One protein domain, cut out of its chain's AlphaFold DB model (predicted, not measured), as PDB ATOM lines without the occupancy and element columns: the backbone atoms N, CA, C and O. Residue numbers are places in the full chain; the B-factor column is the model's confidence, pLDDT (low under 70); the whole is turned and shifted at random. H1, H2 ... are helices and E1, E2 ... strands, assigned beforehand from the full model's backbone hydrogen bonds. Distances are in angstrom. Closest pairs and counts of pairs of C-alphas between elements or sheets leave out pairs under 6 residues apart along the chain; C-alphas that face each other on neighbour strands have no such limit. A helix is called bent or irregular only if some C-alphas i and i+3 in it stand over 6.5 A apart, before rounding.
ATOM      1  N   PHE A  95      30.302 -10.072 -32.602       83.88
ATOM      2  CA  PHE A  95      30.513 -10.892 -33.788       83.88
ATOM      3  C   PHE A  95      31.730 -11.797 -33.598       83.88
ATOM      4  O   PHE A  95      32.771 -11.373 -33.096       83.88
ATOM      5  N   GLY A  96      31.601 -13.053 -34.005       85.88
ATOM      6  CA  GLY A  96      32.709 -13.992 -34.124       85.88
ATOM      7  C   GLY A  96      33.060 -14.152 -35.593       85.88
ATOM      8  O   GLY A  96      32.164 -14.305 -36.411       85.88
ATOM      9  N   VAL A  97      34.338 -14.115 -35.949       89.12
ATOM     10  CA  VAL A  97      34.796 -14.302 -37.330       89.12
ATOM     11  C   VAL A  97      35.710 -15.516 -37.379       89.12
ATOM     12  O   VAL A  97      36.825 -15.490 -36.858       89.12
ATOM     13  N   GLY A  98      35.226 -16.577 -38.014       89.19
ATOM     14  CA  GLY A  98      36.010 -17.755 -38.344       89.19
ATOM     15  C   GLY A  98      36.608 -17.633 -39.723       89.19
ATOM     16  O   GLY A  98      35.862 -17.492 -40.691       89.19
ATOM     17  N   VAL A  99      37.934 -17.696 -39.816       91.19
ATOM     18  CA  VAL A  99      38.634 -17.682 -41.099       91.19
ATOM     19  C   VAL A  99      39.422 -18.967 -41.291       91.19
ATOM     20  O   VAL A  99      40.274 -19.304 -40.475       91.19
ATOM     21  N   TRP A 100      39.165 -19.666 -42.389       91.44
ATOM     22  CA  TRP A 100      39.943 -20.821 -42.826       91.44
ATOM     23  C   TRP A 100      40.886 -20.375 -43.925       91.44
ATOM     24  O   TRP A 100      40.467 -19.682 -44.848       91.44
ATOM     25  N   VAL A 101      42.158 -20.728 -43.803       89.69
ATOM     26  CA  VAL A 101      43.199 -20.301 -44.734       89.69
ATOM     27  C   VAL A 101      43.970 -21.526 -45.195       89.69
ATOM     28  O   VAL A 101      44.363 -22.350 -44.370       89.69
ATOM     29  N   ASP A 102      44.197 -21.636 -46.501       83.06
ATOM     30  CA  ASP A 102      44.904 -22.780 -47.091       83.06
ATOM     31  C   ASP A 102      46.435 -22.691 -46.962       83.06
ATOM     32  O   ASP A 102      47.128 -23.710 -46.985       83.06
ATOM     33  N   GLU A 103      46.990 -21.482 -46.839       80.12
ATOM     34  CA  GLU A 103      48.434 -21.251 -46.752       80.12
ATOM     35  C   GLU A 103      48.867 -20.705 -45.391       80.12
ATOM     36  O   GLU A 103      48.318 -19.734 -44.869       80.12
ATOM     37  N   SER A 104      49.926 -21.295 -44.832       79.75
ATOM     38  CA  SER A 104      50.488 -20.881 -43.541       79.75
ATOM     39  C   SER A 104      51.089 -19.473 -43.574       79.75
ATOM     40  O   SER A 104      51.037 -18.763 -42.571       79.75
ATOM     41  N   SER A 105      51.602 -19.045 -44.731       80.38
ATOM     42  CA  SER A 105      52.140 -17.701 -44.981       80.38
ATOM     43  C   SER A 105      51.095 -16.594 -44.789       80.38
ATOM     44  O   SER A 105      51.431 -15.489 -44.365       80.38
ATOM     45  N   MET A 106      49.818 -16.890 -45.048       83.00
ATOM     46  CA  MET A 106      48.719 -15.926 -44.968       83.00
ATOM     47  C   MET A 106      48.180 -15.744 -43.539       83.00
ATOM     48  O   MET A 106      47.587 -14.707 -43.243       83.00
ATOM     49  N   LEU A 107      48.411 -16.695 -42.625       85.50
ATOM     50  CA  LEU A 107      47.931 -16.631 -41.235       85.50
ATOM     51  C   LEU A 107      48.265 -15.309 -40.514       85.50
ATOM     52  O   LEU A 107      47.333 -14.654 -40.032       85.50
ATOM     53  N   PRO A 108      49.541 -14.869 -40.420       87.44
ATOM     54  CA  PRO A 108      49.875 -13.634 -39.709       87.44
ATOM     55  C   PRO A 108      49.239 -12.403 -40.363       87.44
ATOM     56  O   PRO A 108      48.805 -11.483 -39.669       87.44
ATOM     57  N   MET A 109      49.138 -12.399 -41.693       88.06
ATOM     58  CA  MET A 109      48.528 -11.316 -42.458       88.06
ATOM     59  C   MET A 109      47.030 -11.197 -42.151       88.06
ATOM     60  O   MET A 109      46.565 -10.126 -41.763       88.06
ATOM     61  N   VAL A 110      46.286 -12.302 -42.236       90.06
ATOM     62  CA  VAL A 110      44.842 -12.350 -41.949       90.06
ATOM     63  C   VAL A 110      44.557 -11.940 -40.503       90.06
ATOM     64  O   VAL A 110      43.680 -11.108 -40.261       90.06
ATOM     65  N   HIS A 111      45.336 -12.438 -39.537       89.81
ATOM     66  CA  HIS A 111      45.217 -12.018 -38.138       89.81
ATOM     67  C   HIS A 111      45.415 -10.508 -37.958       89.81
ATOM     68  O   HIS A 111      44.639  -9.859 -37.250       89.81
ATOM     69  N   ASN A 112      46.430  -9.932 -38.606       89.94
ATOM     70  CA  ASN A 112      46.699  -8.498 -38.532       89.94
ATOM     71  C   ASN A 112      45.578  -7.666 -39.166       89.94
ATOM     72  O   ASN A 112      45.211  -6.626 -38.615       89.94
ATOM     73  N   ILE A 113      45.003  -8.124 -40.280       91.31
ATOM     74  CA  ILE A 113      43.873  -7.465 -40.946       91.31
ATOM     75  C   ILE A 113      42.653  -7.427 -40.022       91.31
ATOM     76  O   ILE A 113      42.118  -6.348 -39.764       91.31
ATOM     77  N   LEU A 114      42.257  -8.572 -39.458       91.25
ATOM     78  CA  LEU A 114      41.108  -8.653 -38.550       91.25
ATOM     79  C   LEU A 114      41.311  -7.790 -37.300       91.25
ATOM     80  O   LEU A 114      40.403  -7.068 -36.894       91.25
ATOM     81  N   LYS A 115      42.528  -7.779 -36.742       90.19
ATOM     82  CA  LYS A 115      42.884  -6.918 -35.606       90.19
ATOM     83  C   LYS A 115      42.800  -5.428 -35.949       90.19
ATOM     84  O   LYS A 115      42.360  -4.637 -35.118       90.19
ATOM     85  N   ARG A 116      43.220  -5.022 -37.155       89.50
ATOM     86  CA  ARG A 116      43.092  -3.631 -37.630       89.50
ATOM     87  C   ARG A 116      41.623  -3.230 -37.787       89.50
ATOM     88  O   ARG A 116      41.277  -2.108 -37.426       89.50
ATOM     89  N   ILE A 117      40.778  -4.127 -38.299       89.81
ATOM     90  CA  ILE A 117      39.336  -3.888 -38.445       89.81
ATOM     91  C   ILE A 117      38.674  -3.745 -37.069       89.81
ATOM     92  O   ILE A 117      38.020  -2.734 -36.831       89.81
ATOM     93  N   ASP A 118      38.904  -4.681 -36.141       88.50
ATOM     94  CA  ASP A 118      38.363  -4.603 -34.771       88.50
ATOM     95  C   ASP A 118      38.795  -3.306 -34.073       88.50
ATOM     96  O   ASP A 118      37.965  -2.579 -33.531       88.50
ATOM     97  N   LYS A 119      40.077  -2.936 -34.188       86.81
ATOM     98  CA  LYS A 119      40.592  -1.675 -33.640       86.81
ATOM     99  C   LYS A 119      39.838  -0.454 -34.183       86.81
ATOM    100  O   LYS A 119      39.444   0.399 -33.394       86.81
ATOM    101  N   ARG A 120      39.580  -0.385 -35.496       87.00
ATOM    102  CA  ARG A 120      38.796   0.714 -36.094       87.00
ATOM    103  C   ARG A 120      37.351   0.742 -35.600       87.00
ATOM    104  O   ARG A 120      36.815   1.822 -35.370       87.00
ATOM    105  N   MET A 121      36.738  -0.428 -35.420       84.50
ATOM    106  CA  MET A 121      35.375  -0.547 -34.888       84.50
ATOM    107  C   MET A 121      35.270  -0.005 -33.459       84.50
ATOM    108  O   MET A 121      34.278   0.640 -33.121       84.50
ATOM    109  N   VAL A 122      36.295  -0.242 -32.635       82.69
ATOM    110  CA  VAL A 122      36.378   0.270 -31.260       82.69
ATOM    111  C   VAL A 122      36.659   1.776 -31.238       82.69
ATOM    112  O   VAL A 122      35.988   2.503 -30.513       82.69
ATOM    113  N   GLU A 123      37.610   2.260 -32.041       81.00
ATOM    114  CA  GLU A 123      38.021   3.675 -32.067       81.00
ATOM    115  C   GLU A 123      36.911   4.630 -32.522       81.00
ATOM    116  O   GLU A 123      36.823   5.749 -32.026       81.00
ATOM    117  N   ALA A 124      36.063   4.198 -33.457       75.44
ATOM    118  CA  ALA A 124      34.959   5.003 -33.977       75.44
ATOM    119  C   ALA A 124      33.652   4.862 -33.167       75.44
ATOM    120  O   ALA A 124      32.636   5.459 -33.529       75.44
ATOM    121  N   SER A 125      33.658   4.088 -32.074       70.06
ATOM    122  CA  SER A 125      32.510   3.966 -31.172       70.06
ATOM    123  C   SER A 125      32.236   5.313 -30.483       70.06
ATOM    124  O   SER A 125      33.158   5.886 -29.899       70.06
ATOM    125  N   PRO A 126      30.998   5.843 -30.508       62.22
ATOM    126  CA  PRO A 126      30.685   7.114 -29.866       62.22
ATOM    127  C   PRO A 126      30.885   7.023 -28.345       62.22
ATOM    128  O   PRO A 126      30.232   6.240 -27.658       62.22
ATOM    129  N   SER A 127      31.812   7.828 -27.822       54.12
ATOM    130  CA  SER A 127      32.093   7.967 -26.391       54.12
ATOM    131  C   SER A 127      30.945   8.699 -25.694       54.12
ATOM    132  O   SER A 127      30.943   9.928 -25.611       54.12
ATOM    133  N   HIS A 128      29.952   7.971 -25.190       49.25
ATOM    134  CA  HIS A 128      28.921   8.551 -24.330       49.25
ATOM    135  C   HIS A 128      29.312   8.396 -22.854       49.25
ATOM    136  O   HIS A 128      29.045   7.374 -22.235       49.25
ATOM    137  N   GLY A 129      29.930   9.446 -22.298       44.31
ATOM    138  CA  GLY A 129      30.217   9.572 -20.862       44.31
ATOM    139  C   GLY A 129      31.494   8.870 -20.394       44.31
ATOM    140  O   GLY A 129      32.083   8.077 -21.129       44.31
ATOM    141  N   GLU A 130      31.953   9.223 -19.186       40.81
ATOM    142  CA  GLU A 130      33.158   8.678 -18.549       40.81
ATOM    143  C   GLU A 130      33.224   7.158 -18.719       40.81
ATOM    144  O   GLU A 130      32.389   6.407 -18.215       40.81
ATOM    145  N   LEU A 131      34.222   6.725 -19.490       43.12
ATOM    146  CA  LEU A 131      34.481   5.335 -19.827       43.12
ATOM    147  C   LEU A 131      34.582   4.505 -18.547       43.12
ATOM    148  O   LEU A 131      35.647   4.444 -17.932       43.12
ATOM    149  N   SER A 132      33.511   3.796 -18.191       43.88
ATOM    150  CA  SER A 132      33.649   2.622 -17.338       43.88
ATOM    151  C   SER A 132      34.700   1.722 -17.995       43.88
ATOM    152  O   SER A 132      34.627   1.455 -19.198       43.88
ATOM    153  N   GLU A 133      35.713   1.293 -17.239       44.06
ATOM    154  CA  GLU A 133      36.823   0.458 -17.729       44.06
ATOM    155  C   GLU A 133      36.348  -0.777 -18.519       44.06
ATOM    156  O   GLU A 133      37.063  -1.279 -19.388       44.06
ATOM    157  N   THR A 134      35.104  -1.206 -18.298       47.84
ATOM    158  CA  THR A 134      34.429  -2.287 -19.020       47.84
ATOM    159  C   THR A 134      34.226  -2.012 -20.515       47.84
ATOM    160  O   THR A 134      34.259  -2.957 -21.302       47.84
ATOM    161  N   MET A 135      34.054  -0.755 -20.949       46.19
ATOM    162  CA  MET A 135      33.921  -0.418 -22.377       46.19
ATOM    163  C   MET A 135      35.265  -0.375 -23.109       46.19
ATOM    164  O   MET A 135      35.330  -0.754 -24.276       46.19
ATOM    165  N   LYS A 136      36.359  -0.008 -22.424       47.03
ATOM    166  CA  LYS A 136      37.722  -0.024 -22.999       47.03
ATOM    167  C   LYS A 136      38.197  -1.436 -23.370       47.03
ATOM    168  O   LYS A 136      39.147  -1.580 -24.133       47.03
ATOM    169  N   GLN A 137      37.537  -2.472 -22.851       52.38
ATOM    170  CA  GLN A 137      37.819  -3.881 -23.143       52.38
ATOM    171  C   GLN A 137      36.801  -4.529 -24.099       52.38
ATOM    172  O   GLN A 137      36.886  -5.733 -24.356       52.38
ATOM    173  N   LYS A 138      35.826  -3.775 -24.628       62.56
ATOM    174  CA  LYS A 138      34.759  -4.323 -25.474       62.56
ATOM    175  C   LYS A 138      35.318  -4.662 -26.858       62.56
ATOM    176  O   LYS A 138      35.576  -3.777 -27.665       62.56
ATOM    177  N   ARG A 139      35.515  -5.957 -27.125       67.06
ATOM    178  CA  ARG A 139      35.817  -6.470 -28.468       67.06
ATOM    179  C   ARG A 139      34.519  -6.643 -29.241       67.06
ATOM    180  O   ARG A 139      33.582  -7.259 -28.726       67.06
ATOM    181  N   TYR A 140      34.474  -6.120 -30.461       71.81
ATOM    182  CA  TYR A 140      33.325  -6.304 -31.346       71.81
ATOM    183  C   TYR A 140      33.504  -7.539 -32.224       71.81
ATOM    184  O   TYR A 140      32.514  -8.211 -32.512       71.81
ATOM    185  N   ILE A 141      34.752  -7.855 -32.589       78.81
ATOM    186  CA  ILE A 141      35.102  -8.998 -33.428       78.81
ATOM    187  C   ILE A 141      36.020  -9.956 -32.664       78.81
ATOM    188  O   ILE A 141      37.150  -9.630 -32.300       78.81
ATOM    189  N   TYR A 142      35.554 -11.187 -32.472       79.19
ATOM    190  CA  TYR A 142      36.363 -12.301 -31.990       79.19
ATOM    191  C   TYR A 142      36.817 -13.138 -33.180       79.19
ATOM    192  O   TYR A 142      36.034 -13.890 -33.749       79.19
ATOM    193  N   SER A 143      38.079 -13.001 -33.578       79.75
ATOM    194  CA  SER A 143      38.622 -13.741 -34.717       79.75
ATOM    195  C   SER A 143      39.272 -15.057 -34.299       79.75
ATOM    196  O   SER A 143      40.115 -15.057 -33.398       79.75
ATOM    197  N   PHE A 144      39.001 -16.129 -35.032       82.31
ATOM    198  CA  PHE A 144      39.814 -17.341 -35.024       82.31
ATOM    199  C   PHE A 144      40.221 -17.666 -36.457       82.31
ATOM    200  O   PHE A 144      39.392 -17.673 -37.363       82.31
ATOM    201  N   VAL A 145      41.516 -17.885 -36.664       81.44
ATOM    202  CA  VAL A 145      42.066 -18.204 -37.982       81.44
ATOM    203  C   VAL A 145      42.637 -19.608 -37.900       81.44
ATOM    204  O   VAL A 145      43.463 -19.896 -37.032       81.44
ATOM    205  N   HIS A 146      42.156 -20.491 -38.762       82.44
ATOM    206  CA  HIS A 146      42.553 -21.886 -38.797       82.44
ATOM    207  C   HIS A 146      43.289 -22.189 -40.098       82.44
ATOM    208  O   HIS A 146      42.814 -21.854 -41.184       82.44
ATOM    209  N   LEU A 147      44.444 -22.842 -39.978       75.06
ATOM    210  CA  LEU A 147      45.162 -23.377 -41.125       75.06
ATOM    211  C   LEU A 147      44.505 -24.684 -41.551       75.06
ATOM    212  O   LEU A 147      44.547 -25.673 -40.818       75.06
ATOM    213  N   GLN A 148      43.945 -24.710 -42.752       71.31
ATOM    214  CA  GLN A 148      43.440 -25.937 -43.343       71.31
ATOM    215  C   GLN A 148      44.614 -26.743 -43.910       71.31
ATOM    216  O   GLN A 148      44.976 -26.628 -45.074       71.31
ATOM    217  N   ALA A 149      45.213 -27.603 -43.085       53.94
ATOM    218  CA  ALA A 149      46.356 -28.431 -43.485       53.94
ATOM    219  C   ALA A 149      45.999 -29.599 -44.434       53.94
ATOM    220  O   ALA A 149      46.854 -30.438 -44.727       53.94
ATOM    221  N   ASN A 150      44.749 -29.708 -44.902       54.06
ATOM    222  CA  ASN A 150      44.284 -30.885 -45.634       54.06
ATOM    223  C   ASN A 150      44.756 -30.875 -47.100       54.06
ATOM    224  O   ASN A 150      44.044 -30.494 -48.028       54.06
ATOM    225  N   THR A 151      45.957 -31.417 -47.302       50.09
ATOM    226  CA  THR A 151      46.557 -31.814 -48.588       50.09
ATOM    227  C   THR A 151      45.611 -32.616 -49.492       50.09
ATOM    228  O   THR A 151      45.740 -32.573 -50.712       50.09
ATOM    229  N   ARG A 152      44.613 -33.306 -48.924       47.00
ATOM    230  CA  ARG A 152      43.641 -34.128 -49.663       47.00
ATOM    231  C   ARG A 152      42.686 -33.321 -50.559       47.00
ATOM    232  O   ARG A 152      42.350 -33.792 -51.639       47.00
ATOM    233  N   GLU A 153      42.272 -32.121 -50.145       52.03
ATOM    234  CA  GLU A 153      41.392 -31.246 -50.948       52.03
ATOM    235  C   GLU A 153      42.181 -30.442 -51.983       52.03
ATOM    236  O   GLU A 153      41.729 -30.277 -53.116       52.03
ATOM    237  N   LYS A 154      43.407 -30.028 -51.628       52.25
ATOM    238  CA  LYS A 154      44.346 -29.392 -52.561       52.25
ATOM    239  C   LYS A 154      44.669 -30.331 -53.729       52.25
ATOM    240  O   LYS A 154      44.634 -29.906 -54.875       52.25
ATOM    241  N   ASN A 155      44.852 -31.627 -53.460       51.47
ATOM    242  CA  ASN A 155      45.060 -32.639 -54.502       51.47
ATOM    243  C   ASN A 155      43.804 -32.891 -55.361       51.47
ATOM    244  O   ASN A 155      43.935 -33.092 -56.561       51.47
ATOM    245  N   MET A 156      42.590 -32.799 -54.799       52.34
ATOM    246  CA  MET A 156      41.344 -32.933 -55.577       52.34
ATOM    247  C   MET A 156      41.134 -31.806 -56.601       52.34
ATOM    248  O   MET A 156      40.518 -32.044 -57.635       52.34
ATOM    249  N   LEU A 157      41.631 -30.593 -56.333       55.81
ATOM    250  CA  LEU A 157      41.576 -29.466 -57.276       55.81
ATOM    251  C   LEU A 157      42.756 -29.456 -58.266       55.81
ATOM    252  O   LEU A 157      42.653 -28.843 -59.326       55.81
ATOM    253  N   VAL A 158      43.855 -30.143 -57.937       52.69
ATOM    254  CA  VAL A 158      45.074 -30.252 -58.760       52.69
ATOM    255  C   VAL A 158      45.037 -31.466 -59.708       52.69
ATOM    256  O   VAL A 158      45.686 -31.433 -60.749       52.69
ATOM    257  N   ASP A 159      44.223 -32.493 -59.427       48.78
ATOM    258  CA  ASP A 159      44.042 -33.671 -60.303       48.78
ATOM    259  C   ASP A 159      43.228 -33.396 -61.584       48.78
ATOM    260  O   ASP A 159      43.081 -34.264 -62.452       48.78
ATOM    261  N   PHE A 160      42.720 -32.177 -61.763       52.94
ATOM    262  CA  PHE A 160      42.150 -31.765 -63.037       52.94
ATOM    263  C   PHE A 160      43.285 -31.449 -64.014       52.94
ATOM    264  O   PHE A 160      43.904 -30.390 -63.936       52.94
ATOM    265  N   LYS A 161      43.550 -32.369 -64.955       50.22
ATOM    266  CA  LYS A 161      44.453 -32.141 -66.097       50.22
ATOM    267  C   LYS A 161      44.135 -30.781 -66.723       50.22
ATOM    268  O   LYS A 161      43.086 -30.611 -67.341       50.22
ATOM    269  N   THR A 162      45.035 -29.819 -66.537       52.19
ATOM    270  CA  THR A 162      44.910 -28.455 -67.045       52.19
ATOM    271  C   THR A 162      44.888 -28.491 -68.568       52.19
ATOM    272  O   THR A 162      45.931 -28.632 -69.202       52.19
ATOM    273  N   SER A 163      43.695 -28.413 -69.156       53.75
ATOM    274  CA  SER A 163      43.550 -28.016 -70.556       53.75
ATOM    275  C   SER A 163      43.893 -26.529 -70.682       53.75
ATOM    276  O   SER A 163      43.724 -25.787 -69.711       53.75
ATOM    277  N   ASP A 164      44.295 -26.070 -71.868       57.75
ATOM    278  CA  ASP A 164      44.575 -24.646 -72.129       57.75
ATOM    279  C   ASP A 164      43.372 -23.721 -71.829       57.75
ATOM    280  O   ASP A 164      43.533 -22.512 -71.691       57.75
ATOM    281  N   SER A 165      42.166 -24.287 -71.671       59.69
ATOM    282  CA  SER A 165      40.928 -23.576 -71.319       59.69
ATOM    283  C   SER A 165      40.654 -23.437 -69.808       59.69
ATOM    284  O   SER A 165      39.634 -22.866 -69.420       59.69
ATOM    285  N   GLY A 166      41.550 -23.932 -68.946       66.94
ATOM    286  CA  GLY A 166      41.354 -23.977 -67.493       66.94
ATOM    287  C   GLY A 166      40.406 -25.097 -67.042       66.94
ATOM    288  O   GLY A 166      39.808 -25.802 -67.852       66.94
ATOM    289  N   VAL A 167      40.301 -25.301 -65.725       80.06
ATOM    290  CA  VAL A 167      39.439 -26.334 -65.109       80.06
ATOM    291  C   VAL A 167      38.011 -25.818 -64.941       80.06
ATOM    292  O   VAL A 167      37.044 -26.533 -65.190       80.06
ATOM    293  N   PHE A 168      37.882 -24.549 -64.558       85.81
ATOM    294  CA  PHE A 168      36.618 -23.844 -64.427       85.81
ATOM    295  C   PHE A 168      36.452 -22.873 -65.592       85.81
ATOM    296  O   PHE A 168      37.062 -21.803 -65.610       85.81
ATOM    297  N   GLN A 169      35.607 -23.236 -66.558       82.81
ATOM    298  CA  GLN A 169      35.306 -22.376 -67.706       82.81
ATOM    299  C   GLN A 169      34.365 -21.226 -67.333       82.81
ATOM    300  O   GLN A 169      34.483 -20.130 -67.875       82.81
ATOM    301  N   THR A 170      33.456 -21.445 -66.376       86.69
ATOM    302  CA  THR A 170      32.539 -20.408 -65.894       86.69
ATOM    303  C   THR A 170      32.697 -20.145 -64.401       86.69
ATOM    304  O   THR A 170      33.080 -21.012 -63.610       86.69
ATOM    305  N   ARG A 171      32.328 -18.927 -63.987       89.00
ATOM    306  CA  ARG A 171      32.288 -18.543 -62.571       89.00
ATOM    307  C   ARG A 171      31.284 -19.382 -61.779       89.00
ATOM    308  O   ARG A 171      31.524 -19.658 -60.610       89.00
ATOM    309  N   SER A 172      30.179 -19.799 -62.403       89.75
ATOM    310  CA  SER A 172      29.148 -20.616 -61.751       89.75
ATOM    311  C   SER A 172      29.681 -21.997 -61.363       89.75
ATOM    312  O   SER A 172      29.447 -22.452 -60.241       89.75
ATOM    313  N   ASP A 173      30.481 -22.618 -62.236       88.56
ATOM    314  CA  ASP A 173      31.094 -23.923 -61.970       88.56
ATOM    315  C   ASP A 173      32.078 -23.848 -60.800       88.56
ATOM    316  O   ASP A 173      32.010 -24.658 -59.869       88.56
ATOM    317  N   ALA A 174      32.936 -22.821 -60.802       88.31
ATOM    318  CA  ALA A 174      33.855 -22.550 -59.700       88.31
ATOM    319  C   ALA A 174      33.101 -22.305 -58.387       88.31
ATOM    320  O   ALA A 174      33.435 -22.909 -57.368       88.31
ATOM    321  N   ILE A 175      32.047 -21.473 -58.406       91.81
ATOM    322  CA  ILE A 175      31.203 -21.222 -57.230       91.81
ATOM    323  C   ILE A 175      30.642 -22.536 -56.705       91.81
ATOM    324  O   ILE A 175      30.770 -22.802 -55.517       91.81
ATOM    325  N   LYS A 176      30.054 -23.383 -57.551       89.62
ATOM    326  CA  LYS A 176      29.413 -24.628 -57.112       89.62
ATOM    327  C   LYS A 176      30.381 -25.551 -56.365       89.62
ATOM    328  O   LYS A 176      30.021 -26.095 -55.319       89.62
ATOM    329  N   VAL A 177      31.601 -25.712 -56.879       88.06
ATOM    330  CA  VAL A 177      32.629 -26.566 -56.266       88.06
ATOM    331  C   VAL A 177      33.186 -25.929 -54.992       88.06
ATOM    332  O   VAL A 177      33.156 -26.552 -53.930       88.06
ATOM    333  N   LEU A 178      33.619 -24.668 -55.062       89.06
ATOM    334  CA  LEU A 178      34.218 -23.962 -53.926       89.06
ATOM    335  C   LEU A 178      33.221 -23.738 -52.787       89.06
ATOM    336  O   LEU A 178      33.594 -23.844 -51.626       89.06
ATOM    337  N   SER A 179      31.939 -23.528 -53.092       89.88
ATOM    338  CA  SER A 179      30.872 -23.429 -52.086       89.88
ATOM    339  C   SER A 179      30.731 -24.715 -51.280       89.88
ATOM    340  O   SER A 179      30.532 -24.666 -50.068       89.88
ATOM    341  N   LYS A 180      30.833 -25.880 -51.937       87.75
ATOM    342  CA  LYS A 180      30.755 -27.179 -51.260       87.75
ATOM    343  C   LYS A 180      31.939 -27.365 -50.310       87.75
ATOM    344  O   LYS A 180      31.730 -27.777 -49.171       87.75
ATOM    345  N   HIS A 181      33.144 -27.020 -50.761       86.50
ATOM    346  CA  HIS A 181      34.335 -27.063 -49.915       86.50
ATOM    347  C   HIS A 181      34.227 -26.074 -48.760       86.50
ATOM    348  O   HIS A 181      34.287 -26.501 -47.615       86.50
ATOM    349  N   ALA A 182      33.948 -24.796 -49.027       88.75
ATOM    350  CA  ALA A 182      33.797 -23.766 -48.003       88.75
ATOM    351  C   ALA A 182      32.785 -24.179 -46.924       88.75
ATOM    352  O   ALA A 182      33.100 -24.129 -45.740       88.75
ATOM    353  N   ARG A 183      31.612 -24.706 -47.301       88.38
ATOM    354  CA  ARG A 183      30.627 -25.223 -46.331       88.38
ATOM    355  C   ARG A 183      31.166 -26.380 -45.490       88.38
ATOM    356  O   ARG A 183      30.873 -26.444 -44.298       88.38
ATOM    357  N   SER A 184      31.953 -27.273 -46.093       86.00
ATOM    358  CA  SER A 184      32.613 -28.372 -45.382       86.00
ATOM    359  C   SER A 184      33.664 -27.864 -44.392       86.00
ATOM    360  O   SER A 184      33.699 -28.339 -43.261       86.00
ATOM    361  N   GLN A 185      34.484 -26.878 -44.779       85.38
ATOM    362  CA  GLN A 185      35.493 -26.263 -43.904       85.38
ATOM    363  C   GLN A 185      34.841 -25.543 -42.723       85.38
ATOM    364  O   GLN A 185      35.241 -25.698 -41.571       85.38
ATOM    365  N   GLN A 186      33.793 -24.780 -43.025       87.25
ATOM    366  CA  GLN A 186      33.113 -23.917 -42.074       87.25
ATOM    367  C   GLN A 186      32.225 -24.703 -41.105       87.25
ATOM    368  O   GLN A 186      31.772 -24.129 -40.121       87.25
ATOM    369  N   MET A 187      31.955 -25.991 -41.364       81.38
ATOM    370  CA  MET A 187      31.179 -26.901 -40.503       81.38
ATOM    371  C   MET A 187      29.825 -26.336 -40.035       81.38
ATOM    372  O   MET A 187      29.327 -26.698 -38.976       81.38
ATOM    373  N   GLY A 188      29.223 -25.418 -40.797       74.56
ATOM    374  CA  GLY A 188      27.996 -24.734 -40.383       74.56
ATOM    375  C   GLY A 188      28.179 -23.747 -39.225       74.56
ATOM    376  O   GLY A 188      27.202 -23.472 -38.537       74.56
ATOM    377  N   LEU A 189      29.375 -23.179 -39.024       78.19
ATOM    378  CA  LEU A 189      29.700 -22.211 -37.964       78.19
ATOM    379  C   LEU A 189      28.602 -21.152 -37.716       78.19
ATOM    380  O   LEU A 189      28.248 -20.944 -36.559       78.19
ATOM    381  N   PRO A 190      27.991 -20.530 -38.745       73.19
ATOM    382  CA  PRO A 190      26.949 -19.517 -38.534       73.19
ATOM    383  C   PRO A 190      25.651 -20.024 -37.907       73.19
ATOM    384  O   PRO A 190      24.849 -19.225 -37.436       73.19
ATOM    385  N   THR A 191      25.440 -21.341 -37.857       73.44
ATOM    386  CA  THR A 191      24.317 -21.943 -37.126       73.44
ATOM    387  C   THR A 191      24.577 -22.047 -35.619       73.44
ATOM    388  O   THR A 191      23.638 -22.227 -34.843       73.44
ATOM    389  N   PHE A 192      25.828 -21.894 -35.172       66.25
ATOM    390  CA  PHE A 192      26.194 -21.994 -33.763       66.25
ATOM    391  C   PHE A 192      26.142 -20.624 -33.088       66.25
ATOM    392  O   PHE A 192      27.035 -19.799 -33.250       66.25
ATOM    393  N   LYS A 193      25.117 -20.409 -32.262       59.16
ATOM    394  CA  LYS A 193      24.932 -19.160 -31.502       59.16
ATOM    395  C   LYS A 193      25.661 -19.122 -30.151       59.16
ATOM    396  O   LYS A 193      25.909 -18.047 -29.614       59.16
ATOM    397  N   HIS A 194      26.003 -20.288 -29.588       54.62
ATOM    398  CA  HIS A 194      26.406 -20.411 -28.174       54.62
ATOM    399  C   HIS A 194      27.799 -21.014 -27.930       54.62
ATOM    400  O   HIS A 194      28.228 -21.095 -26.786       54.62
ATOM    401  N   VAL A 195      28.520 -21.455 -28.965       52.03
ATOM    402  CA  VAL A 195      29.725 -22.295 -28.777       52.03
ATOM    403  C   VAL A 195      30.977 -21.493 -28.388       52.03
ATOM    404  O   VAL A 195      31.883 -22.044 -27.773       52.03
ATOM    405  N   PHE A 196      31.035 -20.192 -28.694       52.22
ATOM    406  CA  PHE A 196      32.280 -19.412 -28.604       52.22
ATOM    407  C   PHE A 196      32.271 -18.257 -27.598       52.22
ATOM    408  O   PHE A 196      33.282 -17.563 -27.482       52.22
ATOM    409  N   ASN A 197      31.180 -18.038 -26.853       54.22
ATOM    410  CA  ASN A 197      31.162 -16.983 -25.841       54.22
ATOM    411  C   ASN A 197      31.422 -17.540 -24.431       54.22
ATOM    412  O   ASN A 197      30.606 -18.321 -23.943       54.22
ATOM    413  N   PRO A 198      32.513 -17.136 -23.746       52.84
ATOM    414  CA  PRO A 198      32.730 -17.508 -22.347       52.84
ATOM    415  C   PRO A 198      31.695 -16.874 -21.405       52.84
ATOM    416  O   PRO A 198      31.485 -17.364 -20.299       52.84
ATOM    417  N   ASP A 199      31.047 -15.790 -21.834       56.25
ATOM    418  CA  ASP A 199      29.972 -15.125 -21.110       56.25
ATOM    419  C   ASP A 199      28.631 -15.502 -21.752       56.25
ATOM    420  O   ASP A 199      28.265 -14.998 -22.814       56.25
ATOM    421  N   LEU A 200      27.888 -16.390 -21.084       47.44
ATOM    422  CA  LEU A 200      26.569 -16.867 -21.521       47.44
ATOM    423  C   LEU A 200      25.553 -15.733 -21.729       47.44
ATOM    424  O   LEU A 200      24.556 -15.931 -22.415       47.44
ATOM    425  N   SER A 201      25.801 -14.544 -21.162       50.09
ATOM    426  CA  SER A 201      24.938 -13.373 -21.344       50.09
ATOM    427  C   SER A 201      25.210 -12.588 -22.632       50.09
ATOM    428  O   SER A 201      24.558 -11.577 -22.888       50.09
ATOM    429  N   LYS A 202      26.172 -13.030 -23.450       59.66
ATOM    430  CA  LYS A 202      26.547 -12.377 -24.704       59.66
ATOM    431  C   LYS A 202      26.337 -13.346 -25.870       59.66
ATOM    432  O   LYS A 202      27.130 -14.251 -26.109       59.66
ATOM    433  N   GLU A 203      25.263 -13.150 -26.625       65.69
ATOM    434  CA  GLU A 203      25.062 -13.850 -27.897       65.69
ATOM    435  C   GLU A 203      26.066 -13.322 -28.931       65.69
ATOM    436  O   GLU A 203      26.259 -12.108 -29.059       65.69
ATOM    437  N   MET A 204      26.725 -14.243 -29.637       76.56
ATOM    438  CA  MET A 204      27.716 -13.929 -30.661       76.56
ATOM    439  C   MET A 204      27.200 -14.400 -32.018       76.56
ATOM    440  O   MET A 204      26.906 -15.581 -32.196       76.56
ATOM    441  N   GLN A 205      27.112 -13.485 -32.983       82.62
ATOM    442  CA  GLN A 205      26.786 -13.837 -34.363       82.62
ATOM    443  C   GLN A 205      28.063 -14.285 -35.074       82.62
ATOM    444  O   GLN A 205      29.029 -13.525 -35.154       82.62
ATOM    445  N   MET A 206      28.077 -15.513 -35.585       86.00
ATOM    446  CA  MET A 206      29.264 -16.087 -36.216       86.00
ATOM    447  C   MET A 206      29.262 -15.831 -37.726       86.00
ATOM    448  O   MET A 206      28.300 -16.164 -38.413       86.00
ATOM    449  N   ILE A 207      30.362 -15.286 -38.235       89.81
ATOM    450  CA  ILE A 207      30.663 -15.070 -39.650       89.81
ATOM    451  C   ILE A 207      31.749 -16.067 -40.044       89.81
ATOM    452  O   ILE A 207      32.755 -16.202 -39.346       89.81
ATOM    453  N   ALA A 208      31.559 -16.761 -41.160       91.50
ATOM    454  CA  ALA A 208      32.481 -17.769 -41.657       91.50
ATOM    455  C   ALA A 208      33.059 -17.363 -43.019       91.50
ATOM    456  O   ALA A 208      32.316 -17.069 -43.958       91.50
ATOM    457  N   LEU A 209      34.388 -17.365 -43.121       93.62
ATOM    458  CA  LEU A 209      35.131 -17.016 -44.327       93.62
ATOM    459  C   LEU A 209      36.177 -18.089 -44.648       93.62
ATOM    460  O   LEU A 209      37.072 -18.342 -43.852       93.62
ATOM    461  N   SER A 210      36.117 -18.670 -45.839       92.75
ATOM    462  CA  SER A 210      37.192 -19.523 -46.368       92.75
ATOM    463  C   SER A 210      38.057 -18.740 -47.351       92.75
ATOM    464  O   SER A 210      37.519 -18.095 -48.244       92.75
ATOM    465  N   ILE A 211      39.379 -18.785 -47.211       92.50
ATOM    466  CA  ILE A 211      40.342 -18.149 -48.114       92.50
ATOM    467  C   ILE A 211      41.147 -19.247 -48.804       92.50
ATOM    468  O   ILE A 211      42.036 -19.858 -48.205       92.50
ATOM    469  N   PHE A 212      40.828 -19.465 -50.076       88.94
ATOM    470  CA  PHE A 212      41.500 -20.425 -50.936       88.94
ATOM    471  C   PHE A 212      42.676 -19.773 -51.657       88.94
ATOM    472  O   PHE A 212      42.538 -18.668 -52.179       88.94
ATOM    473  N   SER A 213      43.804 -20.473 -51.735       87.00
ATOM    474  CA  SER A 213      44.962 -20.058 -52.537       87.00
ATOM    475  C   SER A 213      45.099 -20.995 -53.730       87.00
ATOM    476  O   SER A 213      45.461 -22.164 -53.566       87.00
ATOM    477  N   LEU A 214      44.733 -20.519 -54.923       85.25
ATOM    478  CA  LEU A 214      44.587 -21.360 -56.112       85.25
ATOM    479  C   LEU A 214      45.295 -20.748 -57.331       85.25
ATOM    480  O   LEU A 214      45.249 -19.532 -57.517       85.25
ATOM    481  N   PRO A 215      45.915 -21.570 -58.201       83.50
ATOM    482  CA  PRO A 215      46.522 -21.082 -59.434       83.50
ATOM    483  C   PRO A 215      45.517 -20.361 -60.338       83.50
ATOM    484  O   PRO A 215      44.438 -20.892 -60.617       83.50
ATOM    485  N   SER A 216      45.901 -19.201 -60.873       84.69
ATOM    486  CA  SER A 216      45.076 -18.422 -61.816       84.69
ATOM    487  C   SER A 216      44.641 -19.236 -63.044       84.69
ATOM    488  O   SER A 216      43.496 -19.142 -63.480       84.69
ATOM    489  N   LYS A 217      45.518 -20.126 -63.530       82.25
ATOM    490  CA  LYS A 217      45.288 -21.039 -64.667       82.25
ATOM    491  C   LYS A 217      44.090 -21.981 -64.497       82.25
ATOM    492  O   LYS A 217      43.611 -22.531 -65.483       82.25
ATOM    493  N   LEU A 218      43.599 -22.193 -63.273       82.44
ATOM    494  CA  LEU A 218      42.400 -23.004 -63.047       82.44
ATOM    495  C   LEU A 218      41.122 -22.304 -63.529       82.44
ATOM    496  O   LEU A 218      40.126 -22.987 -63.763       82.44
ATOM    497  N   PHE A 219      41.138 -20.980 -63.694       86.69
ATOM    498  CA  PHE A 219      39.956 -20.168 -63.967       86.69
ATOM    499  C   PHE A 219      40.006 -19.571 -65.379       86.69
ATOM    500  O   PHE A 219      40.527 -18.478 -65.585       86.69
ATOM    501  N   GLY A 220      39.397 -20.254 -66.352       82.56
ATOM    502  CA  GLY A 220      39.368 -19.821 -67.757       82.56
ATOM    503  C   GLY A 220      38.575 -18.530 -68.016       82.56
ATOM    504  O   GLY A 220      38.668 -17.953 -69.094       82.56
ATOM    505  N   PHE A 221      37.807 -18.053 -67.031       86.00
ATOM    506  CA  PHE A 221      37.049 -16.799 -67.108       86.00
ATOM    507  C   PHE A 221      37.813 -15.573 -66.579       86.00
ATOM    508  O   PHE A 221      37.311 -14.453 -66.688       86.00
ATOM    509  N   VAL A 222      38.985 -15.758 -65.964       83.94
ATOM    510  CA  VAL A 222      39.798 -14.644 -65.460       83.94
ATOM    511  C   VAL A 222      40.694 -14.144 -66.588       83.94
ATOM    512  O   VAL A 222      41.612 -14.836 -67.009       83.94
ATOM    513  N   GLN A 223      40.419 -12.933 -67.075       78.62
ATOM    514  CA  GLN A 223      41.176 -12.322 -68.175       78.62
ATOM    515  C   GLN A 223      42.486 -11.675 -67.705       78.62
ATOM    516  O   GLN A 223      43.491 -11.763 -68.402       78.62
ATOM    517  N   ASP A 224      42.478 -11.048 -66.524       80.56
ATOM    518  CA  ASP A 224      43.650 -10.392 -65.935       80.56
ATOM    519  C   ASP A 224      43.750 -10.713 -64.427       80.56
ATOM    520  O   ASP A 224      43.066 -10.086 -63.606       80.56
ATOM    521  N   PRO A 225      44.574 -11.707 -64.043       76.62
ATOM    522  CA  PRO A 225      44.771 -12.082 -62.646       76.62
ATOM    523  C   PRO A 225      45.606 -11.059 -61.860       76.62
ATOM    524  O   PRO A 225      45.537 -11.056 -60.635       76.62
ATOM    525  N   GLN A 226      46.364 -10.182 -62.529       74.44
ATOM    526  CA  GLN A 226      47.172  -9.150 -61.869       74.44
ATOM    527  C   GLN A 226      46.312  -7.940 -61.484       74.44
ATOM    528  O   GLN A 226      46.501  -7.361 -60.415       74.44
ATOM    529  N   ALA A 227      45.318  -7.584 -62.306       76.25
ATOM    530  CA  ALA A 227      44.354  -6.536 -61.965       76.25
ATOM    531  C   ALA A 227      43.365  -6.965 -60.868       76.25
ATOM    532  O   ALA A 227      42.978  -6.148 -60.031       76.25
ATOM    533  N   ASN A 228      42.959  -8.241 -60.855       78.25
ATOM    534  CA  ASN A 228      42.011  -8.795 -59.882       78.25
ATOM    535  C   ASN A 228      42.569 -10.059 -59.206       78.25
ATOM    536  O   ASN A 228      42.080 -11.161 -59.467       78.25
ATOM    537  N   PRO A 229      43.552  -9.920 -58.300       85.94
ATOM    538  CA  PRO A 229      44.219 -11.062 -57.672       85.94
ATOM    539  C   PRO A 229      43.353 -11.765 -56.620       85.94
ATOM    540  O   PRO A 229      43.714 -12.832 -56.130       85.94
ATOM    541  N   ILE A 230      42.210 -11.179 -56.254       89.75
ATOM    542  CA  ILE A 230      41.271 -11.757 -55.297       89.75
ATOM    543  C   ILE A 230      39.843 -11.717 -55.833       89.75
ATOM    544  O   ILE A 230      39.369 -10.703 -56.345       89.75
ATOM    545  N   TRP A 231      39.130 -12.821 -55.650       91.00
ATOM    546  CA  TRP A 231      37.710 -12.932 -55.942       91.00
ATOM    547  C   TRP A 231      36.966 -13.488 -54.728       91.00
ATOM    548  O   TRP A 231      37.234 -14.602 -54.300       91.00
ATOM    549  N   CYS A 232      35.992 -12.741 -54.203       93.81
ATOM    550  CA  CYS A 232      35.127 -13.199 -53.115       93.81
ATOM    551  C   CYS A 232      33.689 -13.465 -53.578       93.81
ATOM    552  O   CYS A 232      33.197 -12.869 -54.544       93.81
ATOM    553  N   HIS A 233      33.008 -14.368 -52.879       93.88
ATOM    554  CA  HIS A 233      31.609 -14.708 -53.091       93.88
ATOM    555  C   HIS A 233      30.915 -14.984 -51.752       93.88
ATOM    556  O   HIS A 233      31.453 -15.690 -50.897       93.88
ATOM    557  N   SER A 234      29.714 -14.431 -51.590       92.56
ATOM    558  CA  SER A 234      28.840 -14.702 -50.450       92.56
ATOM    559  C   SER A 234      27.948 -15.897 -50.775       92.56
ATOM    560  O   SER A 234      27.279 -15.923 -51.805       92.56
ATOM    561  N   LEU A 235      27.988 -16.899 -49.900       89.06
ATOM    562  CA  LEU A 235      27.134 -18.087 -49.940       89.06
ATOM    563  C   LEU A 235      25.787 -17.827 -49.265       89.06
ATOM    564  O   LEU A 235      24.777 -18.405 -49.657       89.06
ATOM    565  N   ASP A 236      25.837 -17.021 -48.207       86.06
ATOM    566  CA  ASP A 236      24.740 -16.565 -47.362       86.06
ATOM    567  C   ASP A 236      25.196 -15.281 -46.635       86.06
ATOM    568  O   ASP A 236      26.375 -14.911 -46.707       86.06
ATOM    569  N   VAL A 237      24.307 -14.629 -45.882       82.38
ATOM    570  CA  VAL A 237      24.571 -13.385 -45.130       82.38
ATOM    571  C   VAL A 237      25.810 -13.499 -44.231       82.38
ATOM    572  O   VAL A 237      26.559 -12.538 -44.083       82.38
ATOM    573  N   PHE A 238      26.067 -14.686 -43.668       87.06
ATOM    574  CA  PHE A 238      27.175 -14.934 -42.737       87.06
ATOM    575  C   PHE A 238      28.188 -15.981 -43.222       87.06
ATOM    576  O   PHE A 238      29.070 -16.377 -42.460       87.06
ATOM    577  N   GLN A 239      28.068 -16.461 -44.463       91.38
ATOM    578  CA  GLN A 239      28.985 -17.444 -45.050       91.38
ATOM    579  C   GLN A 239      29.557 -16.906 -46.346       91.38
ATOM    580  O   GLN A 239      28.822 -16.503 -47.244       91.38
ATOM    581  N   SER A 240      30.876 -16.918 -46.474       94.31
ATOM    582  CA  SER A 240      31.557 -16.440 -47.673       94.31
ATOM    583  C   SER A 240      32.825 -17.234 -47.946       94.31
ATOM    584  O   SER A 240      33.371 -17.904 -47.067       94.31
ATOM    585  N   PHE A 241      33.318 -17.141 -49.174       94.06
ATOM    586  CA  PHE A 241      34.673 -17.553 -49.507       94.06
ATOM    587  C   PHE A 241      35.363 -16.509 -50.382       94.06
ATOM    588  O   PHE A 241      34.711 -15.755 -51.104       94.06
ATOM    589  N   CYS A 242      36.689 -16.485 -50.328       94.19
ATOM    590  CA  CYS A 242      37.552 -15.731 -51.217       94.19
ATOM    591  C   CYS A 242      38.576 -16.669 -51.852       94.19
ATOM    592  O   CYS A 242      39.029 -17.622 -51.224       94.19
ATOM    593  N   VAL A 243      38.944 -16.384 -53.092       91.69
ATOM    594  CA  VAL A 243      40.001 -17.060 -53.835       91.69
ATOM    595  C   VAL A 243      41.087 -16.038 -54.117       91.69
ATOM    596  O   VAL A 243      40.816 -15.016 -54.746       91.69
ATOM    597  N   VAL A 244      42.294 -16.321 -53.645       90.38
ATOM    598  CA  VAL A 244      43.521 -15.612 -53.994       90.38
ATOM    599  C   VAL A 244      44.137 -16.336 -55.185       90.38
ATOM    600  O   VAL A 244      44.423 -17.533 -55.114       90.38
ATOM    601  N   LEU A 245      44.283 -15.616 -56.294       87.81
ATOM    602  CA  LEU A 245      44.844 -16.137 -57.532       87.81
ATOM    603  C   LEU A 245      46.367 -16.045 -57.464       87.81
ATOM    604  O   LEU A 245      46.927 -14.952 -57.449       87.81
ATOM    605  N   VAL A 246      47.031 -17.198 -57.422       80.62
ATOM    606  CA  VAL A 246      48.495 -17.281 -57.376       80.62
ATOM    607  C   VAL A 246      49.042 -17.525 -58.774       80.62
ATOM    608  O   VAL A 246      48.549 -18.396 -59.500       80.62
ATOM    609  N   ASP A 247      50.075 -16.776 -59.153       71.44
ATOM    610  CA  ASP A 247      50.760 -16.986 -60.420       71.44
ATOM    611  C   ASP A 247      51.885 -18.019 -60.265       71.44
ATOM    612  O   ASP A 247      52.778 -17.907 -59.429       71.44
ATOM    613  N   THR A 248      51.831 -19.080 -61.069       56.50
ATOM    614  CA  THR A 248      52.741 -20.239 -60.948       56.50
ATOM    615  C   THR A 248      54.204 -19.949 -61.310       56.50
ATOM    616  O   THR A 248      55.056 -20.793 -61.048       56.50
ATOM    617  N   GLN A 249      54.523 -18.795 -61.909       50.81
ATOM    618  CA  GLN A 249      55.902 -18.471 -62.307       50.81
ATOM    619  C   GLN A 249      56.807 -18.031 -61.141       50.81
ATOM    620  O   GLN A 249      58.030 -18.157 -61.254       50.81
ATOM    621  N   ASP A 250      56.239 -17.605 -60.009       47.03
ATOM    622  CA  ASP A 250      57.014 -17.082 -58.872       47.03
ATOM    623  C   ASP A 250      57.635 -18.167 -57.975       47.03
ATOM    624  O   ASP A 250      58.594 -17.895 -57.256       47.03
ATOM    625  N   ASP A 262      61.070  -5.507 -56.123       57.84
ATOM    626  CA  ASP A 262      59.855  -5.914 -56.830       57.84
ATOM    627  C   ASP A 262      59.078  -7.022 -56.104       57.84
ATOM    628  O   ASP A 262      57.846  -6.982 -56.064       57.84
ATOM    629  N   MET A 263      59.765  -7.960 -55.443       57.84
ATOM    630  CA  MET A 263      59.115  -9.005 -54.642       57.84
ATOM    631  C   MET A 263      58.441  -8.397 -53.407       57.84
ATOM    632  O   MET A 263      57.324  -8.768 -53.045       57.84
ATOM    633  N   GLN A 264      59.075  -7.399 -52.788       61.19
ATOM    634  CA  GLN A 264      58.525  -6.719 -51.617       61.19
ATOM    635  C   GLN A 264      57.322  -5.830 -51.975       61.19
ATOM    636  O   GLN A 264      56.339  -5.786 -51.229       61.19
ATOM    637  N   ARG A 265      57.341  -5.194 -53.155       61.88
ATOM    638  CA  ARG A 265      56.175  -4.491 -53.721       61.88
ATOM    639  C   ARG A 265      55.022  -5.442 -54.035       61.88
ATOM    640  O   ARG A 265      53.879  -5.109 -53.721       61.88
ATOM    641  N   HIS A 266      55.306  -6.620 -54.591       67.50
ATOM    642  CA  HIS A 266      54.285  -7.618 -54.914       67.50
ATOM    643  C   HIS A 266      53.591  -8.166 -53.653       67.50
ATOM    644  O   HIS A 266      52.362  -8.208 -53.588       67.50
ATOM    645  N   VAL A 267      54.356  -8.473 -52.598       68.25
ATOM    646  CA  VAL A 267      53.803  -8.898 -51.297       68.25
ATOM    647  C   VAL A 267      52.924  -7.806 -50.673       68.25
ATOM    648  O   VAL A 267      51.829  -8.098 -50.190       68.25
ATOM    649  N   GLY A 268      53.356  -6.540 -50.724       72.38
ATOM    650  CA  GLY A 268      52.568  -5.411 -50.214       72.38
ATOM    651  C   GLY A 268      51.266  -5.170 -50.990       72.38
ATOM    652  O   GLY A 268      50.235  -4.843 -50.397       72.38
ATOM    653  N   LEU A 269      51.283  -5.372 -52.312       77.56
ATOM    654  CA  LEU A 269      50.083  -5.329 -53.152       77.56
ATOM    655  C   LEU A 269      49.119  -6.463 -52.796       77.56
ATOM    656  O   LEU A 269      47.935  -6.204 -52.570       77.56
ATOM    657  N   MET A 270      49.618  -7.693 -52.660       81.25
ATOM    658  CA  MET A 270      48.798  -8.845 -52.283       81.25
ATOM    659  C   MET A 270      48.144  -8.654 -50.905       81.25
ATOM    660  O   MET A 270      46.939  -8.870 -50.765       81.25
ATOM    661  N   GLU A 271      48.882  -8.141 -49.908       85.19
ATOM    662  CA  GLU A 271      48.311  -7.785 -48.597       85.19
ATOM    663  C   GLU A 271      47.164  -6.778 -48.739       85.19
ATOM    664  O   GLU A 271      46.117  -6.934 -48.105       85.19
ATOM    665  N   LYS A 272      47.321  -5.758 -49.589       86.94
ATOM    666  CA  LYS A 272      46.284  -4.746 -49.823       86.94
ATOM    667  C   LYS A 272      45.020  -5.358 -50.432       86.94
ATOM    668  O   LYS A 272      43.920  -5.022 -49.991       86.94
ATOM    669  N   HIS A 273      45.158  -6.262 -51.399       88.25
ATOM    670  CA  HIS A 273      44.018  -6.934 -52.024       88.25
ATOM    671  C   HIS A 273      43.320  -7.901 -51.064       88.25
ATOM    672  O   HIS A 273      42.095  -7.854 -50.948       88.25
ATOM    673  N   ILE A 274      44.072  -8.701 -50.301       89.62
ATOM    674  CA  ILE A 274      43.510  -9.581 -49.264       89.62
ATOM    675  C   ILE A 274      42.789  -8.751 -48.194       89.62
ATOM    676  O   ILE A 274      41.664  -9.075 -47.812       89.62
ATOM    677  N   THR A 275      43.381  -7.631 -47.768       91.88
ATOM    678  CA  THR A 275      42.746  -6.683 -46.842       91.88
ATOM    679  C   THR A 275      41.422  -6.172 -47.396       91.88
ATOM    680  O   THR A 275      40.422  -6.184 -46.683       91.88
ATOM    681  N   ALA A 276      41.395  -5.747 -48.662       90.69
ATOM    682  CA  ALA A 276      40.184  -5.253 -49.308       90.69
ATOM    683  C   ALA A 276      39.111  -6.345 -49.442       90.69
ATOM    684  O   ALA A 276      37.940  -6.069 -49.188       90.69
ATOM    685  N   GLY A 277      39.493  -7.581 -49.776       91.50
ATOM    686  CA  GLY A 277      38.573  -8.718 -49.863       91.50
ATOM    687  C   GLY A 277      37.938  -9.060 -48.515       91.50
ATOM    688  O   GLY A 277      36.713  -9.099 -48.409       91.50
ATOM    689  N   ILE A 278      38.753  -9.214 -47.463       93.44
ATOM    690  CA  ILE A 278      38.268  -9.478 -46.096       93.44
ATOM    691  C   ILE A 278      37.382  -8.328 -45.612       93.44
ATOM    692  O   ILE A 278      36.295  -8.566 -45.089       93.44
ATOM    693  N   ALA A 279      37.816  -7.082 -45.814       92.88
ATOM    694  CA  ALA A 279      37.031  -5.912 -45.446       92.88
ATOM    695  C   ALA A 279      35.690  -5.873 -46.192       92.88
ATOM    696  O   ALA A 279      34.675  -5.593 -45.573       92.88
ATOM    697  N   SER A 280      35.650  -6.203 -47.482       92.38
ATOM    698  CA  SER A 280      34.402  -6.200 -48.259       92.38
ATOM    699  C   SER A 280      33.425  -7.277 -47.782       92.38
ATOM    700  O   SER A 280      32.239  -7.004 -47.618       92.38
ATOM    701  N   VAL A 281      33.922  -8.487 -47.500       92.81
ATOM    702  CA  VAL A 281      33.095  -9.579 -46.959       92.81
ATOM    703  C   VAL A 281      32.531  -9.215 -45.588       92.81
ATOM    704  O   VAL A 281      31.341  -9.409 -45.336       92.81
ATOM    705  N   LEU A 282      33.367  -8.678 -44.696       92.25
ATOM    706  CA  LEU A 282      32.920  -8.270 -43.367       92.25
ATOM    707  C   LEU A 282      31.979  -7.069 -43.427       92.25
ATOM    708  O   LEU A 282      31.003  -7.052 -42.689       92.25
ATOM    709  N   ALA A 283      32.230  -6.109 -44.314       91.62
ATOM    710  CA  ALA A 283      31.357  -4.962 -44.520       91.62
ATOM    711  C   ALA A 283      29.945  -5.419 -44.921       91.62
ATOM    712  O   ALA A 283      28.967  -5.076 -44.258       91.62
ATOM    713  N   ALA A 284      29.857  -6.320 -45.905       90.12
ATOM    714  CA  ALA A 284      28.597  -6.933 -46.312       90.12
ATOM    715  C   ALA A 284      27.928  -7.725 -45.170       90.12
ATOM    716  O   ALA A 284      26.745  -7.536 -44.901       90.12
ATOM    717  N   SER A 285      28.687  -8.562 -44.450       87.75
ATOM    718  CA  SER A 285      28.153  -9.403 -43.360       87.75
ATOM    719  C   SER A 285      27.653  -8.584 -42.161       87.75
ATOM    720  O   SER A 285      26.720  -8.987 -41.471       87.75
ATOM    721  N   LEU A 286      28.281  -7.436 -41.896       87.06
ATOM    722  CA  LEU A 286      27.910  -6.511 -40.824       87.06
ATOM    723  C   LEU A 286      26.874  -5.471 -41.270       87.06
ATOM    724  O   LEU A 286      26.407  -4.707 -40.427       87.06
ATOM    725  N   SER A 287      26.515  -5.442 -42.559       87.88
ATOM    726  CA  SER A 287      25.662  -4.406 -43.159       87.88
ATOM    727  C   SER A 287      26.198  -2.988 -42.904       87.88
ATOM    728  O   SER A 287      25.472  -2.103 -42.460       87.88
ATOM    729  N   ILE A 288      27.495  -2.792 -43.145       89.56
ATOM    730  CA  ILE A 288      28.174  -1.491 -43.115       89.56
ATOM    731  C   ILE A 288      28.748  -1.200 -44.504       89.56
ATOM    732  O   ILE A 288      29.314  -2.091 -45.131       89.56
ATOM    733  N   ASP A 289      28.638   0.040 -44.979       88.50
ATOM    734  CA  ASP A 289      29.112   0.410 -46.320       88.50
ATOM    735  C   ASP A 289      30.637   0.309 -46.442       88.50
ATOM    736  O   ASP A 289      31.177  -0.191 -47.431       88.50
ATOM    737  N   SER A 290      31.361   0.773 -45.420       89.44
ATOM    738  CA  SER A 290      32.813   0.642 -45.357       89.44
ATOM    739  C   SER A 290      33.353   0.801 -43.933       89.44
ATOM    740  O   SER A 290      32.693   1.323 -43.043       89.44
ATOM    741  N   PHE A 291      34.611   0.416 -43.702       89.75
ATOM    742  CA  PHE A 291      35.296   0.649 -42.420       89.75
ATOM    743  C   PHE A 291      35.929   2.050 -42.314       89.75
ATOM    744  O   PHE A 291      37.023   2.209 -41.754       89.75
ATOM    745  N   ARG A 292      35.287   3.066 -42.901       90.44
ATOM    746  CA  ARG A 292      35.624   4.477 -42.670       90.44
ATOM    747  C   ARG A 292      35.015   4.933 -41.336       90.44
ATOM    748  O   ARG A 292      33.943   4.457 -40.975       90.44
TER     749      ARG A 292
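This is residues 95 to 250 and 262 to 292 of the 411 residues of an uncharacterized protein of Phytomonas sp. isolate EM1 (UniProt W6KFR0). A twisted sheet of five strands forms the middle layer of this domain, with the long helices H1 and H5 over one face and H4 over the other. The long axis is drawn out at one end by the loop and small helix H2 after H1, where residues 128 to 134 stick out, and at the other end by H3 and the loop through Ser 163. The printed part has 187 residues with five named helices and five named strands, in the order E1 H1 H2 E2 H3 H4 E3 E4 E5 H5, of mixed class, helices and strands. The sheet's order is E2 E1 E3 E5 E4, mixed, with E4 antiparallel to E5 and the other neighbour pairs parallel. The whole is compact, with a radius of gyration of the C-alphas of 18.0 A, yet elongated in outline, spanning 64 by 38 by 27 A.

The sheet has the inner strands E1, residues 95 to 101, E3, residues 204 to 215, and E5, residues 239 to 246, and the edge strands E2, residues 141 to 147, and E4, residues 230 to 236. E1 and E3 are parallel at 19 degrees, with N 98 and O 207 within hydrogen-bond range at 2.8 A. E2 and E1 are parallel at 17 degrees, with N 99 and O 144 at 2.9 A. E3 and E5 are parallel at 23 degrees, with N 212 and O 242 at 2.8 A. E4 and E5 form a hairpin, antiparallel at 163 degrees, with N 243 and O 231 at 2.7 A. H1, residues 104 to 123, and H5, residues 262 to 286, are on the same face of the sheet. H1 lies over E2 and E1 at a height over the sheet of 8.5 A, along the strands; its closest C-alphas to E2 are those of Asp 118 and Ile 141, 5.6 A. H5 lies over E3 and E5 at a height of 8.9 A, along the strands; its closest C-alphas to E5 are those of Val 281 and Ser 240, 7.1 A. H1, with residues 109 to 117 alone, touches residues 271 to 279 of H5 at a steep tilt of 52 degrees, the same way; the closest C-alphas are those of Ile 113 and Thr 275, 6.1 A. H4, residues 171 to 186, is on the opposite face at a height of 8.3 A, over E3 and only just over E5 and E4, with 3 of its C-alphas falling on each. It runs slantwise to the strands, at 52 degrees to E3 on the local plane, and the C-alphas of Ala 182 and Ser 210 are its closest to E3, 5.7 A. The arrangement is three layers, helices on both faces of a sheet, with H1 and H5 on one face of the sheet E2 E1 E3 E5 E4 and H4 on the other. H3, residues 151 to 158, only grazes the sheet with residues 154 to 158, and H2, residues 133 to 136, is not on it. E1, H1 H2, E2 is a strand-helix-strand unit, two parallel neighbour strands with helices between, and E2, H3 H4, E3 is a split one, with E1 between its strands; both crossovers are right-handed. Every O i to N i+4 pair is within hydrogen-bond range in H3, H4 and H5, against 14 of 16 in H1, and H2 is too short for such a pair.

E1 begins at C-alpha 95, (30.513, -10.892, -33.788). E3, the longest strand, measures 35.1 A from first to last C-alpha, E5 23.1 A, E1 and E2 19.2 A each, and E4 19.0 A. H5 measures 35.7 A, from C-alpha 262 at (59.855, -5.914, -56.830) to C-alpha 286 at (27.910, -6.511, -40.824). H1 measures 29.8 A and is irregular, C-alphas 105 and 108 being 7.0 A apart. H4 measures 21.2 A, with a kink of 27 degrees near residue 178; H3 measures 10.4 A and H2 5.4 A.

The two C-alphas farthest apart are those of Glu 130 and Ser 163, 64.5 A. Residues 251 to 261 are cut out, and C-alphas 250 and 262 are 11.7 A apart across the cut. The links H3 to H4, H4 to E3 and E3 to E4 are long. The mean pLDDT of the printed part is 76.8, and 53 residues are under 70: 126 to 139, 149 to 166, 192 to 203, 248 to 250 and 262 to 267.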